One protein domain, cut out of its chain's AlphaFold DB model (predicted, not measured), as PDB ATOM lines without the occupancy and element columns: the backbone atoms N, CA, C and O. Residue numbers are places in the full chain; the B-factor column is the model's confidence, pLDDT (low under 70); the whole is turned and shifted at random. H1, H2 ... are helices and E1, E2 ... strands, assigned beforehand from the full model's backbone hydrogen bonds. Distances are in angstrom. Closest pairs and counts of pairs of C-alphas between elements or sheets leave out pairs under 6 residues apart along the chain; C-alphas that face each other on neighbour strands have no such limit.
ATOM      1  N   PHE A   5     276.750  53.403 -32.980       88.75
ATOM      2  CA  PHE A   5     275.893  54.032 -31.990       88.75
ATOM      3  C   PHE A   5     274.875  54.958 -32.644       88.75
ATOM      4  O   PHE A   5     275.134  55.551 -33.689       88.75
ATOM      5  N   PHE A   6     273.717  55.122 -32.012       88.38
ATOM      6  CA  PHE A   6     272.744  56.132 -32.407       88.38
ATOM      7  C   PHE A   6     272.106  56.822 -31.206       88.38
ATOM      8  O   PHE A   6     272.015  56.246 -30.119       88.38
ATOM      9  N   TYR A   7     271.646  58.053 -31.422       90.50
ATOM     10  CA  TYR A   7     270.913  58.855 -30.445       90.50
ATOM     11  C   TYR A   7     270.009  59.878 -31.148       90.50
ATOM     12  O   TYR A   7     270.358  60.405 -32.202       90.50
ATOM     13  N   GLY A   8     268.853  60.193 -30.568       87.75
ATOM     14  CA  GLY A   8     268.009  61.305 -31.015       87.75
ATOM     15  C   GLY A   8     266.535  60.943 -31.090       87.75
ATOM     16  O   GLY A   8     266.055  60.100 -30.331       87.75
ATOM     17  N   LYS A   9     265.798  61.585 -32.002       84.69
ATOM     18  CA  LYS A   9     264.354  61.359 -32.182       84.69
ATOM     19  C   LYS A   9     264.016  60.761 -33.543       84.69
ATOM     20  O   LYS A   9     264.650  61.075 -34.546       84.69
ATOM     21  N   LEU A  10     262.983  59.923 -33.582       79.00
ATOM     22  CA  LEU A  10     262.461  59.300 -34.801       79.00
ATOM     23  C   LEU A  10     260.944  59.461 -34.870       79.00
ATOM     24  O   LEU A  10     260.268  59.381 -33.849       79.00
ATOM     25  N   LYS A  11     260.397  59.588 -36.085       78.00
ATOM     26  CA  LYS A  11     258.962  59.857 -36.305       78.00
ATOM     27  C   LYS A  11     258.050  58.766 -35.732       78.00
ATOM     28  O   LYS A  11     256.907  59.023 -35.368       78.00
ATOM     29  N   SER A  12     258.552  57.537 -35.650       74.44
ATOM     30  CA  SER A  12     257.838  56.383 -35.098       74.44
ATOM     31  C   SER A  12     257.823  56.337 -33.566       74.44
ATOM     32  O   SER A  12     257.195  55.449 -32.995       74.44
ATOM     33  N   ARG A  13     258.525  57.246 -32.878       73.25
ATOM     34  CA  ARG A  13     258.715  57.222 -31.423       73.25
ATOM     35  C   ARG A  13     258.406  58.593 -30.827       73.25
ATOM     36  O   ARG A  13     258.700  59.628 -31.418       73.25
ATOM     37  N   ARG A  14     257.780  58.604 -29.649       79.75
ATOM     38  CA  ARG A  14     257.533  59.837 -28.881       79.75
ATOM     39  C   ARG A  14     258.797  60.287 -28.143       79.75
ATOM     40  O   ARG A  14     259.162  61.468 -28.156       79.75
ATOM     41  N   ASP A  15     259.458  59.316 -27.528       88.12
ATOM     42  CA  ASP A  15     260.637  59.527 -26.702       88.12
ATOM     43  C   ASP A  15     261.925  59.406 -27.513       88.12
ATOM     44  O   ASP A  15     261.929  58.973 -28.671       88.12
ATOM     45  N   PHE A  16     263.028  59.807 -26.886       87.50
ATOM     46  CA  PHE A  16     264.359  59.611 -27.439       87.50
ATOM     47  C   PHE A  16     264.658  58.127 -27.640       87.50
ATOM     48  O   PHE A  16     264.255  57.268 -26.852       87.50
ATOM     49  N   VAL A  17     265.404  57.836 -28.696       87.69
ATOM     50  CA  VAL A  17     265.949  56.513 -28.976       87.69
ATOM     51  C   VAL A  17     267.467  56.560 -28.893       87.69
ATOM     52  O   VAL A  17     268.087  57.557 -29.261       87.69
ATOM     53  N   SER A  18     268.068  55.474 -28.417       91.56
ATOM     54  CA  SER A  18     269.519  55.328 -28.348       91.56
ATOM     55  C   SER A  18     269.938  53.869 -28.469       91.56
ATOM     56  O   SER A  18     269.162  52.993 -28.077       91.56
ATOM     57  N   SER A  19     271.173  53.608 -28.901       88.81
ATOM     58  CA  SER A  19     271.769  52.273 -28.756       88.81
ATOM     59  C   SER A  19     271.737  51.830 -27.289       88.81
ATOM     60  O   SER A  19     271.937  52.640 -26.379       88.81
ATOM     61  N   SER A  20     271.474  50.545 -27.046       85.81
ATOM     62  CA  SER A  20     271.382  49.982 -25.691       85.81
ATOM     63  C   SER A  20     272.709  50.059 -24.934       85.81
ATOM     64  O   SER A  20     272.711  50.343 -23.741       85.81
ATOM     65  N   SER A  21     273.825  49.874 -25.642       87.62
ATOM     66  CA  SER A  21     275.193  49.980 -25.125       87.62
ATOM     67  C   SER A  21     275.714  51.417 -25.026       87.62
ATOM     68  O   SER A  21     276.853  51.622 -24.616       87.62
ATOM     69  N   LEU A  22     274.915  52.422 -25.402       86.69
ATOM     70  CA  LEU A  22     275.362  53.809 -25.355       86.69
ATOM     71  C   LEU A  22     275.461  54.293 -23.905       86.69
ATOM     72  O   LEU A  22     274.455  54.299 -23.185       86.69
ATOM     73  N   SER A  23     276.653  54.735 -23.499       90.69
ATOM     74  CA  SER A  23     276.897  55.239 -22.147       90.69
ATOM     75  C   SER A  23     276.087  56.506 -21.853       90.69
ATOM     76  O   SER A  23     275.685  57.249 -22.755       90.69
ATOM     77  N   SER A  24     275.842  56.769 -20.570       92.94
ATOM     78  CA  SER A  24     275.175  58.001 -20.132       92.94
ATOM     79  C   SER A  24     275.963  59.249 -20.530       92.94
ATOM     80  O   SER A  24     275.361  60.238 -20.940       92.94
ATOM     81  N   ASP A  25     277.296  59.189 -20.486       90.00
ATOM     82  CA  ASP A  25     278.162  60.304 -20.875       90.00
ATOM     83  C   ASP A  25     278.020  60.646 -22.358       90.00
ATOM     84  O   ASP A  25     277.905  61.818 -22.711       90.00
ATOM     85  N   GLU A  26     277.928  59.638 -23.229       88.50
ATOM     86  CA  GLU A  26     277.702  59.855 -24.658       88.50
ATOM     87  C   GLU A  26     276.311  60.428 -24.946       88.50
ATOM     88  O   GLU A  26     276.167  61.331 -25.773       88.50
ATOM     89  N   LYS A  27     275.278  59.953 -24.241       91.12
ATOM     90  CA  LYS A  27     273.924  60.523 -24.345       91.12
ATOM     91  C   LYS A  27     273.920  61.992 -23.931       91.12
ATOM     92  O   LYS A  27     273.380  62.827 -24.656       91.12
ATOM     93  N   ASN A  28     274.559  62.304 -22.806       90.06
ATOM     94  CA  ASN A  28     274.675  63.666 -22.290       90.06
ATOM     95  C   ASN A  28     275.479  64.560 -23.237       90.06
ATOM     96  O   ASN A  28     275.081  65.697 -23.475       90.06
ATOM     97  N   PHE A  29     276.569  64.052 -23.819       88.12
ATOM     98  CA  PHE A  29     277.357  64.773 -24.816       88.12
ATOM     99  C   PHE A  29     276.483  65.215 -25.993       88.12
ATOM    100  O   PHE A  29     276.451  66.403 -26.314       88.12
ATOM    101  N   TRP A  30     275.734  64.293 -26.604       87.75
ATOM    102  CA  TRP A  30     274.886  64.622 -27.751       87.75
ATOM    103  C   TRP A  30     273.710  65.516 -27.393       87.75
ATOM    104  O   TRP A  30     273.446  66.467 -28.125       87.75
ATOM    105  N   ALA A  31     273.035  65.251 -26.272       87.75
ATOM    106  CA  ALA A  31     271.959  66.106 -25.784       87.75
ATOM    107  C   ALA A  31     272.450  67.550 -25.614       87.75
ATOM    108  O   ALA A  31     271.907  68.463 -26.230       87.75
ATOM    109  N   ASN A  32     273.559  67.738 -24.891       83.31
ATOM    110  CA  ASN A  32     274.150  69.052 -24.659       83.31
ATOM    111  C   ASN A  32     274.646  69.707 -25.952       83.31
ATOM    112  O   ASN A  32     274.512  70.918 -26.114       83.31
ATOM    113  N   TRP A  33     275.214  68.937 -26.883       81.69
ATOM    114  CA  TRP A  33     275.690  69.472 -28.157       81.69
ATOM    115  C   TRP A  33     274.527  69.970 -29.027       81.69
ATOM    116  O   TRP A  33     274.583  71.083 -29.556       81.69
ATOM    117  N   PHE A  34     273.445  69.192 -29.136       78.75
ATOM    118  CA  PHE A  34     272.249  69.588 -29.884       78.75
ATOM    119  C   PHE A  34     271.515  70.754 -29.221       78.75
ATOM    120  O   PHE A  34     271.184  71.727 -29.900       78.75
ATOM    121  N   ASP A  35     271.314  70.704 -27.907       75.62
ATOM    122  CA  ASP A  35     270.624  71.757 -27.158       75.62
ATOM    123  C   ASP A  35     271.446  73.051 -27.153       75.62
ATOM    124  O   ASP A  35     270.912  74.140 -27.378       75.62
ATOM    125  N   GLY A  36     272.767  72.932 -27.006       65.12
ATOM    126  CA  GLY A  36     273.709  74.039 -27.119       65.12
ATOM    127  C   GLY A  36     273.607  74.739 -28.470       65.12
ATOM    128  O   GLY A  36     273.580  75.965 -28.513       65.12
ATOM    129  N   CYS A  37     273.450  73.983 -29.562       59.59
ATOM    130  CA  CYS A  37     273.207  74.553 -30.885       59.59
ATOM    131  C   CYS A  37     271.890  75.349 -30.938       59.59
ATOM    132  O   CYS A  37     271.862  76.447 -31.503       59.59
ATOM    133  N   VAL A  38     270.809  74.825 -30.346       55.28
ATOM    134  CA  VAL A  38     269.484  75.473 -30.312       55.28
ATOM    135  C   VAL A  38     269.518  76.784 -29.518       55.28
ATOM    136  O   VAL A  38     269.001  77.797 -29.995       55.28
ATOM    137  N   VAL A  39     270.150  76.791 -28.340       53.09
ATOM    138  CA  VAL A  39     270.172  77.941 -27.416       53.09
ATOM    139  C   VAL A  39     271.114  79.049 -27.891       53.09
ATOM    140  O   VAL A  39     270.763  80.227 -27.827       53.09
ATOM    141  N   SER A  40     272.289  78.712 -28.423       48.75
ATOM    142  CA  SER A  40     273.302  79.703 -28.813       48.75
ATOM    143  C   SER A  40     272.968  80.480 -30.098       48.75
ATOM    144  O   SER A  40     273.773  81.299 -30.544       48.75
ATOM    145  N   LYS A  41     271.839  80.188 -30.772       46.94
ATOM    146  CA  LYS A  41     271.580  80.546 -32.186       46.94
ATOM    147  C   LYS A  41     272.725  80.139 -33.129       46.94
ATOM    148  O   LYS A  41     272.740  80.561 -34.289       46.94
ATOM    149  N   SER A  42     273.657  79.302 -32.676       42.69
ATOM    150  CA  SER A  42     274.788  78.789 -33.440       42.69
ATOM    151  C   SER A  42     274.530  77.374 -33.931       42.69
ATOM    152  O   SER A  42     275.496  76.689 -34.259       42.69
ATOM    153  N   LEU A  43     273.256  76.941 -34.023       45.34
ATOM    154  CA  LEU A  43     272.867  75.892 -34.965       45.34
ATOM    155  C   LEU A  43     273.687  76.165 -36.226       45.34
ATOM    156  O   LEU A  43     273.528  77.252 -36.812       45.34
ATOM    157  N   PRO A  44     274.593  75.253 -36.613       48.75
ATOM    158  CA  PRO A  44     275.196  75.331 -37.922       48.75
ATOM    159  C   PRO A  44     274.069  75.613 -38.914       48.75
ATOM    160  O   PRO A  44     272.981  75.051 -38.765       48.75
ATOM    161  N   ASN A  45     274.271  76.546 -39.850       44.38
ATOM    162  CA  ASN A  45     273.185  77.113 -40.667       44.38
ATOM    163  C   ASN A  45     272.281  76.052 -41.323       44.38
ATOM    164  O   ASN A  45     271.127  76.328 -41.641       44.38
ATOM    165  N   PHE A  46     272.777  74.826 -41.446       49.56
ATOM    166  CA  PHE A  46     272.028  73.672 -41.882       49.56
ATOM    167  C   PHE A  46     270.899  73.160 -40.982       49.56
ATOM    168  O   PHE A  46     269.907  72.683 -41.516       49.56
ATOM    169  N   LEU A  47     270.987  73.263 -39.653       48.25
ATOM    170  CA  LEU A  47     269.878  72.874 -38.765       48.25
ATOM    171  C   LEU A  47     268.800  73.973 -38.689       48.25
ATOM    172  O   LEU A  47     267.692  73.733 -38.216       48.25
ATOM    173  N   LYS A  48     269.110  75.191 -39.163       49.59
ATOM    174  CA  LYS A  48     268.163  76.319 -39.242       49.59
ATOM    175  C   LYS A  48     267.264  76.253 -40.476       49.59
ATOM    176  O   LYS A  48     266.206  76.885 -40.488       49.59
ATOM    177  N   GLN A  49     267.659  75.510 -41.510       52.69
ATOM    178  CA  GLN A  49     266.821  75.297 -42.684       52.69
ATOM    179  C   GLN A  49     265.732  74.279 -42.336       52.69
ATOM    180  O   GLN A  49     265.935  73.074 -42.405       52.69
ATOM    181  N   LYS A  50     264.550  74.782 -41.963       47.25
ATOM    182  CA  LYS A  50     263.358  74.002 -41.570       47.25
ATOM    183  C   LYS A  50     262.822  73.024 -42.636       47.25
ATOM    184  O   LYS A  50     261.779  72.422 -42.411       47.25
ATOM    185  N   ALA A  51     263.473  72.890 -43.790       43.88
ATOM    186  CA  ALA A  51     262.852  72.328 -44.986       43.88
ATOM    187  C   ALA A  51     263.749  71.423 -45.842       43.88
ATOM    188  O   ALA A  51     263.283  70.952 -46.875       43.88
ATOM    189  N   THR A  52     265.002  71.161 -45.467       48.41
ATOM    190  CA  THR A  52     265.901  70.362 -46.313       48.41
ATOM    191  C   THR A  52     266.314  69.069 -45.617       48.41
ATOM    192  O   THR A  52     266.799  69.064 -44.488       48.41
ATOM    193  N   SER A  53     266.090  67.953 -46.314       54.03
ATOM    194  CA  SER A  53     266.437  66.566 -45.972       54.03
ATOM    195  C   SER A  53     267.953  66.323 -45.983       54.03
ATOM    196  O   SER A  53     268.441  65.357 -46.564       54.03
ATOM    197  N   ASN A  54     268.712  67.237 -45.388       59.75
ATOM    198  CA  ASN A  54     270.159  67.218 -45.438       59.75
ATOM    199  C   ASN A  54     270.705  66.273 -44.366       59.75
ATOM    200  O   ASN A  54     270.426  66.434 -43.174       59.75
ATOM    201  N   ILE A  55     271.506  65.308 -44.813       68.31
ATOM    202  CA  ILE A  55     272.306  64.425 -43.968       68.31
ATOM    203  C   ILE A  55     273.719  65.010 -43.897       68.31
ATOM    204  O   ILE A  55     274.321  65.330 -44.921       68.31
ATOM    205  N   TRP A  56     274.248  65.137 -42.686       67.00
ATOM    206  CA  TRP A  56     275.533  65.767 -42.394       67.00
ATOM    207  C   TRP A  56     276.540  64.720 -41.966       67.00
ATOM    208  O   TRP A  56     276.374  64.120 -40.908       67.00
ATOM    209  N   LEU A  57     277.596  64.534 -42.754       74.25
ATOM    210  CA  LEU A  57     278.777  63.796 -42.316       74.25
ATOM    211  C   LEU A  57     279.577  64.666 -41.338       74.25
ATOM    212  O   LEU A  57     279.828  65.839 -41.621       74.25
ATOM    213  N   PHE A  58     280.007  64.097 -40.214       69.50
ATOM    214  CA  PHE A  58     280.827  64.800 -39.234       69.50
ATOM    215  C   PHE A  58     282.008  63.959 -38.746       69.50
ATOM    216  O   PHE A  58     281.969  62.728 -38.733       69.50
ATOM    217  N   VAL A  59     283.031  64.672 -38.275       72.88
ATOM    218  CA  VAL A  59     284.118  64.149 -37.445       72.88
ATOM    219  C   VAL A  59     284.231  65.065 -36.228       72.88
ATOM    220  O   VAL A  59     284.439  66.268 -36.369       72.88
ATOM    221  N   CYS A  60     284.065  64.516 -35.030       71.12
ATOM    222  CA  CYS A  60     284.157  65.245 -33.771       71.12
ATOM    223  C   CYS A  60     285.224  64.599 -32.886       71.12
ATOM    224  O   CYS A  60     285.035  63.501 -32.364       71.12
ATOM    225  N   LYS A  61     286.350  65.295 -32.722       73.00
ATOM    226  CA  LYS A  61     287.470  64.863 -31.887       73.00
ATOM    227  C   LYS A  61     287.438  65.590 -30.543       73.00
ATOM    228  O   LYS A  61     287.418  66.818 -30.505       73.00
ATOM    229  N   THR A  62     287.477  64.833 -29.454       75.12
ATOM    230  CA  THR A  62     287.802  65.311 -28.105       75.12
ATOM    231  C   THR A  62     289.227  64.879 -27.739       75.12
ATOM    232  O   THR A  62     289.964  64.370 -28.583       75.12
ATOM    233  N   GLN A  63     289.660  65.117 -26.497       74.88
ATOM    234  CA  GLN A  63     291.012  64.748 -26.056       74.88
ATOM    235  C   GLN A  63     291.280  63.241 -26.187       74.88
ATOM    236  O   GLN A  63     292.361  62.851 -26.615       74.88
ATOM    237  N   THR A  64     290.288  62.411 -25.862       78.50
ATOM    238  CA  THR A  64     290.435  60.952 -25.774       78.50
ATOM    239  C   THR A  64     289.632  60.185 -26.817       78.50
ATOM    240  O   THR A  64     289.999  59.061 -27.138       78.50
ATOM    241  N   LEU A  65     288.577  60.774 -27.392       81.75
ATOM    242  CA  LEU A  65     287.664  60.082 -28.306       81.75
ATOM    243  C   LEU A  65     287.519  60.815 -29.641       81.75
ATOM    244  O   LEU A  65     287.529  62.043 -29.717       81.75
ATOM    245  N   CYS A  66     287.314  60.047 -30.702       78.25
ATOM    246  CA  CYS A  66     286.930  60.523 -32.018       78.25
ATOM    247  C   CYS A  66     285.581  59.911 -32.397       78.25
ATOM    248  O   CYS A  66     285.401  58.697 -32.326       78.25
ATOM    249  N   ARG A  67     284.633  60.761 -32.794       82.81
ATOM    250  CA  ARG A  67     283.294  60.371 -33.238       82.81
ATOM    251  C   ARG A  67     283.146  60.680 -34.712       82.81
ATOM    252  O   ARG A  67     283.420  61.807 -35.123       82.81
ATOM    253  N   ILE A  68     282.692  59.713 -35.492       80.06
ATOM    254  CA  ILE A  68     282.515  59.869 -36.938       80.06
ATOM    255  C   ILE A  68     281.160  59.314 -37.307       80.06
ATOM    256  O   ILE A  68     280.831  58.195 -36.925       80.06
ATOM    257  N   GLY A  69     280.369  60.075 -38.048       81.12
ATOM    258  CA  GLY A  69     279.038  59.610 -38.386       81.12
ATOM    259  C   GLY A  69     278.199  60.615 -39.139       81.12
ATOM    260  O   GLY A  69     278.699  61.579 -39.712       81.12
ATOM    261  N   PHE A  70     276.897  60.372 -39.104       80.25
ATOM    262  CA  PHE A  70     275.882  61.163 -39.765       80.25
ATOM    263  C   PHE A  70     274.930  61.790 -38.768       80.25
ATOM    264  O   PHE A  70     274.506  61.140 -37.814       80.25
ATOM    265  N   ILE A  71     274.531  63.026 -39.038       80.88
ATOM    266  CA  ILE A  71     273.453  63.718 -38.338       80.88
ATOM    267  C   ILE A  71     272.405  64.112 -39.371       80.88
ATOM    268  O   ILE A  71     272.731  64.695 -40.401       80.88
ATOM    269  N   ALA A  72     271.139  63.840 -39.090       76.25
ATOM    270  CA  ALA A  72     270.022  64.314 -39.893       76.25
ATOM    271  C   ALA A  72     269.017  65.042 -39.002       76.25
ATOM    272  O   ALA A  72     268.817  64.668 -37.844       76.25
ATOM    273  N   MET A  73     268.349  66.064 -39.540       76.31
ATOM    274  CA  MET A  73     267.154  66.579 -38.876       76.31
ATOM    275  C   MET A  73     266.045  65.538 -38.954       76.31
ATOM    276  O   MET A  73     265.727  65.022 -40.023       76.31
ATOM    277  N   SER A  74     265.451  65.248 -37.804       79.50
ATOM    278  CA  SER A  74     264.346  64.315 -37.656       79.50
ATOM    279  C   SER A  74     263.222  64.985 -36.864       79.50
ATOM    280  O   SER A  74     263.291  66.165 -36.506       79.50
ATOM    281  N   GLN A  75     262.157  64.239 -36.612       78.25
ATOM    282  CA  GLN A  75     261.045  64.659 -35.773       78.25
ATOM    283  C   GLN A  75     260.528  63.482 -34.962       78.25
ATOM    284  O   GLN A  75     260.674  62.339 -35.389       78.25
ATOM    285  N   ASP A  76     259.902  63.748 -33.820       79.62
ATOM    286  CA  ASP A  76     259.144  62.724 -33.101       79.62
ATOM    287  C   ASP A  76     257.747  62.500 -33.684       79.62
ATOM    288  O   ASP A  76     257.309  63.168 -34.624       79.62
ATOM    289  N   HIS A  77     257.034  61.540 -33.098       74.12
ATOM    290  CA  HIS A  77     255.643  61.254 -33.440       74.12
ATOM    291  C   HIS A  77     254.714  62.476 -33.320       74.12
ATOM    292  O   HIS A  77     253.715  62.562 -34.026       74.12
ATOM    293  N   SER A  78     255.044  63.442 -32.457       83.31
ATOM    294  CA  SER A  78     254.283  64.682 -32.271       83.31
ATOM    295  C   SER A  78     254.725  65.812 -33.213       83.31
ATOM    296  O   SER A  78     254.236  66.933 -33.078       83.31
ATOM    297  N   GLY A  79     255.643  65.547 -34.147       76.19
ATOM    298  CA  GLY A  79     256.150  66.530 -35.106       76.19
ATOM    299  C   GLY A  79     257.163  67.515 -34.521       76.19
ATOM    300  O   GLY A  79     257.484  68.517 -35.163       76.19
ATOM    301  N   ARG A  80     257.688  67.276 -33.312       80.88
ATOM    302  CA  ARG A  80     258.733  68.133 -32.737       80.88
ATOM    303  C   ARG A  80     260.062  67.803 -33.396       80.88
ATOM    304  O   ARG A  80     260.524  66.666 -33.319       80.88
ATOM    305  N   LEU A  81     260.667  68.808 -34.020       77.31
ATOM    306  CA  LEU A  81     261.953  68.679 -34.696       77.31
ATOM    307  C   LEU A  81     263.080  68.462 -33.683       77.31
ATOM    308  O   LEU A  81     263.224  69.234 -32.736       77.31
ATOM    309  N   TYR A  82     263.891  67.433 -33.909       80.25
ATOM    310  CA  TYR A  82     265.110  67.172 -33.148       80.25
ATOM    311  C   TYR A  82     266.079  66.316 -33.988       80.25
ATOM    312  O   TYR A  82     265.615  65.464 -34.751       80.25
ATOM    313  N   PRO A  83     267.404  66.510 -33.884       80.56
ATOM    314  CA  PRO A  83     268.367  65.719 -34.644       80.56
ATOM    315  C   PRO A  83     268.326  64.212 -34.343       80.56
ATOM    316  O   PRO A  83     267.975  63.768 -33.250       80.56
ATOM    317  N   PHE A  84     268.742  63.408 -35.314       83.44
ATOM    318  CA  PHE A  84     269.069  61.999 -35.135       83.44
ATOM    319  C   PHE A  84     270.495  61.760 -35.623       83.44
ATOM    320  O   PHE A  84     270.847  62.184 -36.726       83.44
ATOM    321  N   VAL A  85     271.314  61.114 -34.795       85.19
ATOM    322  CA  VAL A  85     272.725  60.836 -35.071       85.19
ATOM    323  C   VAL A  85     272.989  59.342 -35.113       85.19
ATOM    324  O   VAL A  85     272.463  58.594 -34.289       85.19
ATOM    325  N   VAL A  86     273.827  58.926 -36.059       87.00
ATOM    326  CA  VAL A  86     274.373  57.571 -36.185       87.00
ATOM    327  C   VAL A  86     275.876  57.689 -36.358       87.00
ATOM    328  O   VAL A  86     276.320  58.407 -37.249       87.00
ATOM    329  N   TYR A  87     276.671  57.036 -35.519       86.56
ATOM    330  CA  TYR A  87     278.105  57.291 -35.458       86.56
ATOM    331  C   TYR A  87     278.905  56.137 -34.864       86.56
ATOM    332  O   TYR A  87     278.377  55.303 -34.139       86.56
ATOM    333  N   GLN A  88     280.195  56.112 -35.164       87.88
ATOM    334  CA  GLN A  88     281.185  55.261 -34.519       87.88
ATOM    335  C   GLN A  88     282.013  56.086 -33.539       87.88
ATOM    336  O   GLN A  88     282.197  57.294 -33.729       87.88
ATOM    337  N   ILE A  89     282.520  55.416 -32.508       84.81
ATOM    338  CA  ILE A  89     283.437  55.980 -31.517       84.81
ATOM    339  C   ILE A  89     284.728  55.176 -31.566       84.81
ATOM    340  O   ILE A  89     284.692  53.948 -31.525       84.81
ATOM    341  N   THR A  90     285.853  55.877 -31.620       82.19
ATOM    342  CA  THR A  90     287.190  55.285 -31.538       82.19
ATOM    343  C   THR A  90     288.035  56.099 -30.571       82.19
ATOM    344  O   THR A  90     287.917  57.329 -30.541       82.19
ATOM    345  N   GLU A  91     288.901  55.449 -29.798       80.88
ATOM    346  CA  GLU A  91     289.877  56.175 -28.994       80.88
ATOM    347  C   GLU A  91     290.887  56.891 -29.893       80.88
ATOM    348  O   GLU A  91     291.278  56.426 -30.964       80.88
ATOM    349  N   VAL A  92     291.300  58.084 -29.476       70.12
ATOM    350  CA  VAL A  92     292.250  58.890 -30.246       70.12
ATOM    351  C   VAL A  92     293.605  58.188 -30.322       70.12
ATOM    352  O   VAL A  92     294.257  58.280 -31.357       70.12
ATOM    353  N   GLN A  93     294.007  57.467 -29.273       68.81
ATOM    354  CA  GLN A  93     295.251  56.691 -29.247       68.81
ATOM    355  C   GLN A  93     295.239  55.601 -30.328       68.81
ATOM    356  O   GLN A  93     296.148  55.567 -31.153       68.81
ATOM    357  N   ASP A  94     294.145  54.851 -30.464       64.06
ATOM    358  CA  ASP A  94     293.986  53.810 -31.494       64.06
ATOM    359  C   ASP A  94     294.082  54.330 -32.939       64.06
ATOM    360  O   ASP A  94     294.463  53.593 -33.860       64.06
ATOM    361  N   LEU A  95     293.741  55.605 -33.163       60.78
ATOM    362  CA  LEU A  95     293.881  56.253 -34.472       60.78
ATOM    363  C   LEU A  95     295.345  56.521 -34.846       60.78
ATOM    364  O   LEU A  95     295.653  56.596 -36.040       60.78
ATOM    365  N   PHE A  96     296.230  56.668 -33.856       53.69
ATOM    366  CA  PHE A  96     297.638  57.035 -34.038       53.69
ATOM    367  C   PHE A  96     298.616  55.889 -33.737       53.69
ATOM    368  O   PHE A  96     299.660  55.817 -34.374       53.69
ATOM    369  N   GLU A  97     298.282  54.942 -32.860       48.41
ATOM    370  CA  GLU A  97     299.165  53.823 -32.494       48.41
ATOM    371  C   GLU A  97     299.306  52.775 -33.610       48.41
ATOM    372  O   GLU A  97     300.343  52.129 -33.735       48.41
ATOM    373  N   ASN A  98     298.333  52.685 -34.521       46.50
ATOM    374  CA  ASN A  98     298.431  51.830 -35.710       46.50
ATOM    375  C   ASN A  98     299.185  52.475 -36.889       46.50
ATOM    376  O   ASN A  98     299.235  51.900 -37.981       46.50
ATOM    377  N   ARG A  99     299.736  53.685 -36.732       46.91
ATOM    378  CA  ARG A  99     300.435  54.399 -37.808       46.91
ATOM    379  C   ARG A  99     301.697  55.051 -37.254       46.91
ATOM    380  O   ARG A  99     301.636  56.133 -36.686       46.91
ATOM    381  N   GLY A 100     302.832  54.377 -37.462       40.22
ATOM    382  CA  GLY A 100     304.170  54.891 -37.153       40.22
ATOM    383  C   GLY A 100     304.366  56.356 -37.569       40.22
ATOM    384  O   GLY A 100     303.688  56.858 -38.468       40.22
ATOM    385  N   SER A 101     305.287  57.020 -36.872       41.59
ATOM    386  CA  SER A 101     305.325  58.452 -36.532       41.59
ATOM    387  C   SER A 101     305.409  59.501 -37.659       41.59
ATOM    388  O   SER A 101     305.916  60.588 -37.415       41.59
ATOM    389  N   GLU A 102     304.909  59.254 -38.869       42.19
ATOM    390  CA  GLU A 102     304.998  60.209 -39.991       42.19
ATOM    391  C   GLU A 102     303.736  60.331 -40.861       42.19
ATOM    392  O   GLU A 102     303.781  60.841 -41.980       42.19
ATOM    393  N   ALA A 103     302.562  59.924 -40.382       36.19
ATOM    394  CA  ALA A 103     301.337  60.123 -41.151       36.19
ATOM    395  C   ALA A 103     300.493  61.269 -40.576       36.19
ATOM    396  O   ALA A 103     299.748  61.078 -39.615       36.19
ATOM    397  N   LEU A 104     300.510  62.429 -41.256       36.31
ATOM    398  CA  LEU A 104     299.325  63.296 -41.393       36.31
ATOM    399  C   LEU A 104     298.065  62.415 -41.429       36.31
ATOM    400  O   LEU A 104     298.145  61.354 -42.061       36.31
ATOM    401  N   PRO A 105     296.931  62.797 -40.803       32.91
ATOM    402  CA  PRO A 105     295.738  61.957 -40.740       32.91
ATOM    403  C   PRO A 105     295.275  61.592 -42.157       32.91
ATOM    404  O   PRO A 105     294.510  62.301 -42.803       32.91
ATOM    405  N   LYS A 106     295.790  60.470 -42.669       36.16
ATOM    406  CA  LYS A 106     295.424  59.894 -43.955       36.16
ATOM    407  C   LYS A 106     293.974  59.497 -43.786       36.16
ATOM    408  O   LYS A 106     293.705  58.640 -42.936       36.16
ATOM    409  N   ALA A 107     293.115  60.151 -44.571       38.53
ATOM    410  CA  ALA A 107     291.688  59.910 -44.720       38.53
ATOM    411  C   ALA A 107     291.292  58.532 -44.186       38.53
ATOM    412  O   ALA A 107     291.811  57.502 -44.630       38.53
TER     413      ALA A 107
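AT A GLANCE: This is residues 5 to 107 of the 134 residues of the protein "Type VI secretion-associated protein, BMA_A0400 family" of Moraxella cuniculi DSM 21768 (UniProt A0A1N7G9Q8). A twisted sheet of four strands has one long helix, H1, over one face, covering the E1 and E4 side, while the short helix H3 runs on from the end of E4 and residues 97 to 103 stick out beyond it. The small helix H2 only grazes the sheet, and residues 17 to 18, in the long link before H1, pair with edge strand E1. The printed part has 103 residues with three named helices and four named strands, in the order E1 H1 H2 E2 E3 E4 H3; the sheet's order is E1 E4 E3 E2, all antiparallel, and the class is mixed, helices and strands. The whole is elongated, 51 by 30 by 22 A, and only just loose, close to compact, with a radius of gyration of the C-alphas of 15.5 A.

HOW THE PARTS SIT: E1, residues 5 to 8, is an edge strand, and its residues 7 to 8 pair antiparallel with residues 17 to 18. Its neighbour is E4, residues 81 to 91, antiparallel at 158 degrees, with N 5 and O 87 within hydrogen-bond range at 2.8 A. H1, residues 24 to 39, is on the sheet over E1 and E4, at a height over the sheet of 9.3 A; this is two layers, helices on one face of a sheet. On the local plane it runs slantwise to the strands, at 37 degrees to E1. The closest C-alphas of H1 and E1 are those of Lys 27 and Tyr 7, 7.0 A apart. H2, residues 45 to 48, is near H1 and only grazes the sheet with its residues 46 to 48. E2, residues 55 to 61, and E3, residues 65 to 75, form a hairpin, with N 58 and O 69 at 2.9 A. E3 and E4 form another, with N 70 and O 86 at 2.8 A; E2 E3 E4 are a meander, each strand the antiparallel neighbour of the one before. H3, residues 92 to 97, only grazes the sheet with its residues 92 to 95, and the C-alphas of Leu 65 and Val 92 are the closest of E3 and H3, 5.1 A apart. Every O i to N i+4 pair is within range in H1, 1 of 2 in H3, and H2 is too short for one.

IN THESE COORDINATES: E1 begins at C-alpha 5, (275.893, 54.032, -31.990). H1 measures 21.8 A from first to last C-alpha and starts at C-alpha 24, (275.175, 58.001, -20.132). E2 measures 19.4 A, E3 28.0 A and E4 31.1 A; E3 bends by 60 degrees at residue 68, and E4 by 51 degrees at residue 88. H3 ends at C-alpha 97, (299.165, 53.823, -32.494).

THE WHOLE: The C-alphas of Ser 78 and Ser 101, the two farthest apart, are 51.6 A apart. The printed part has no cut; the link from E1 to H1 is long, with 15 residues. The mean pLDDT of the printed part is 70.8, and residues 36 to 56, residue 58 and residues 93 to 107 are under 70.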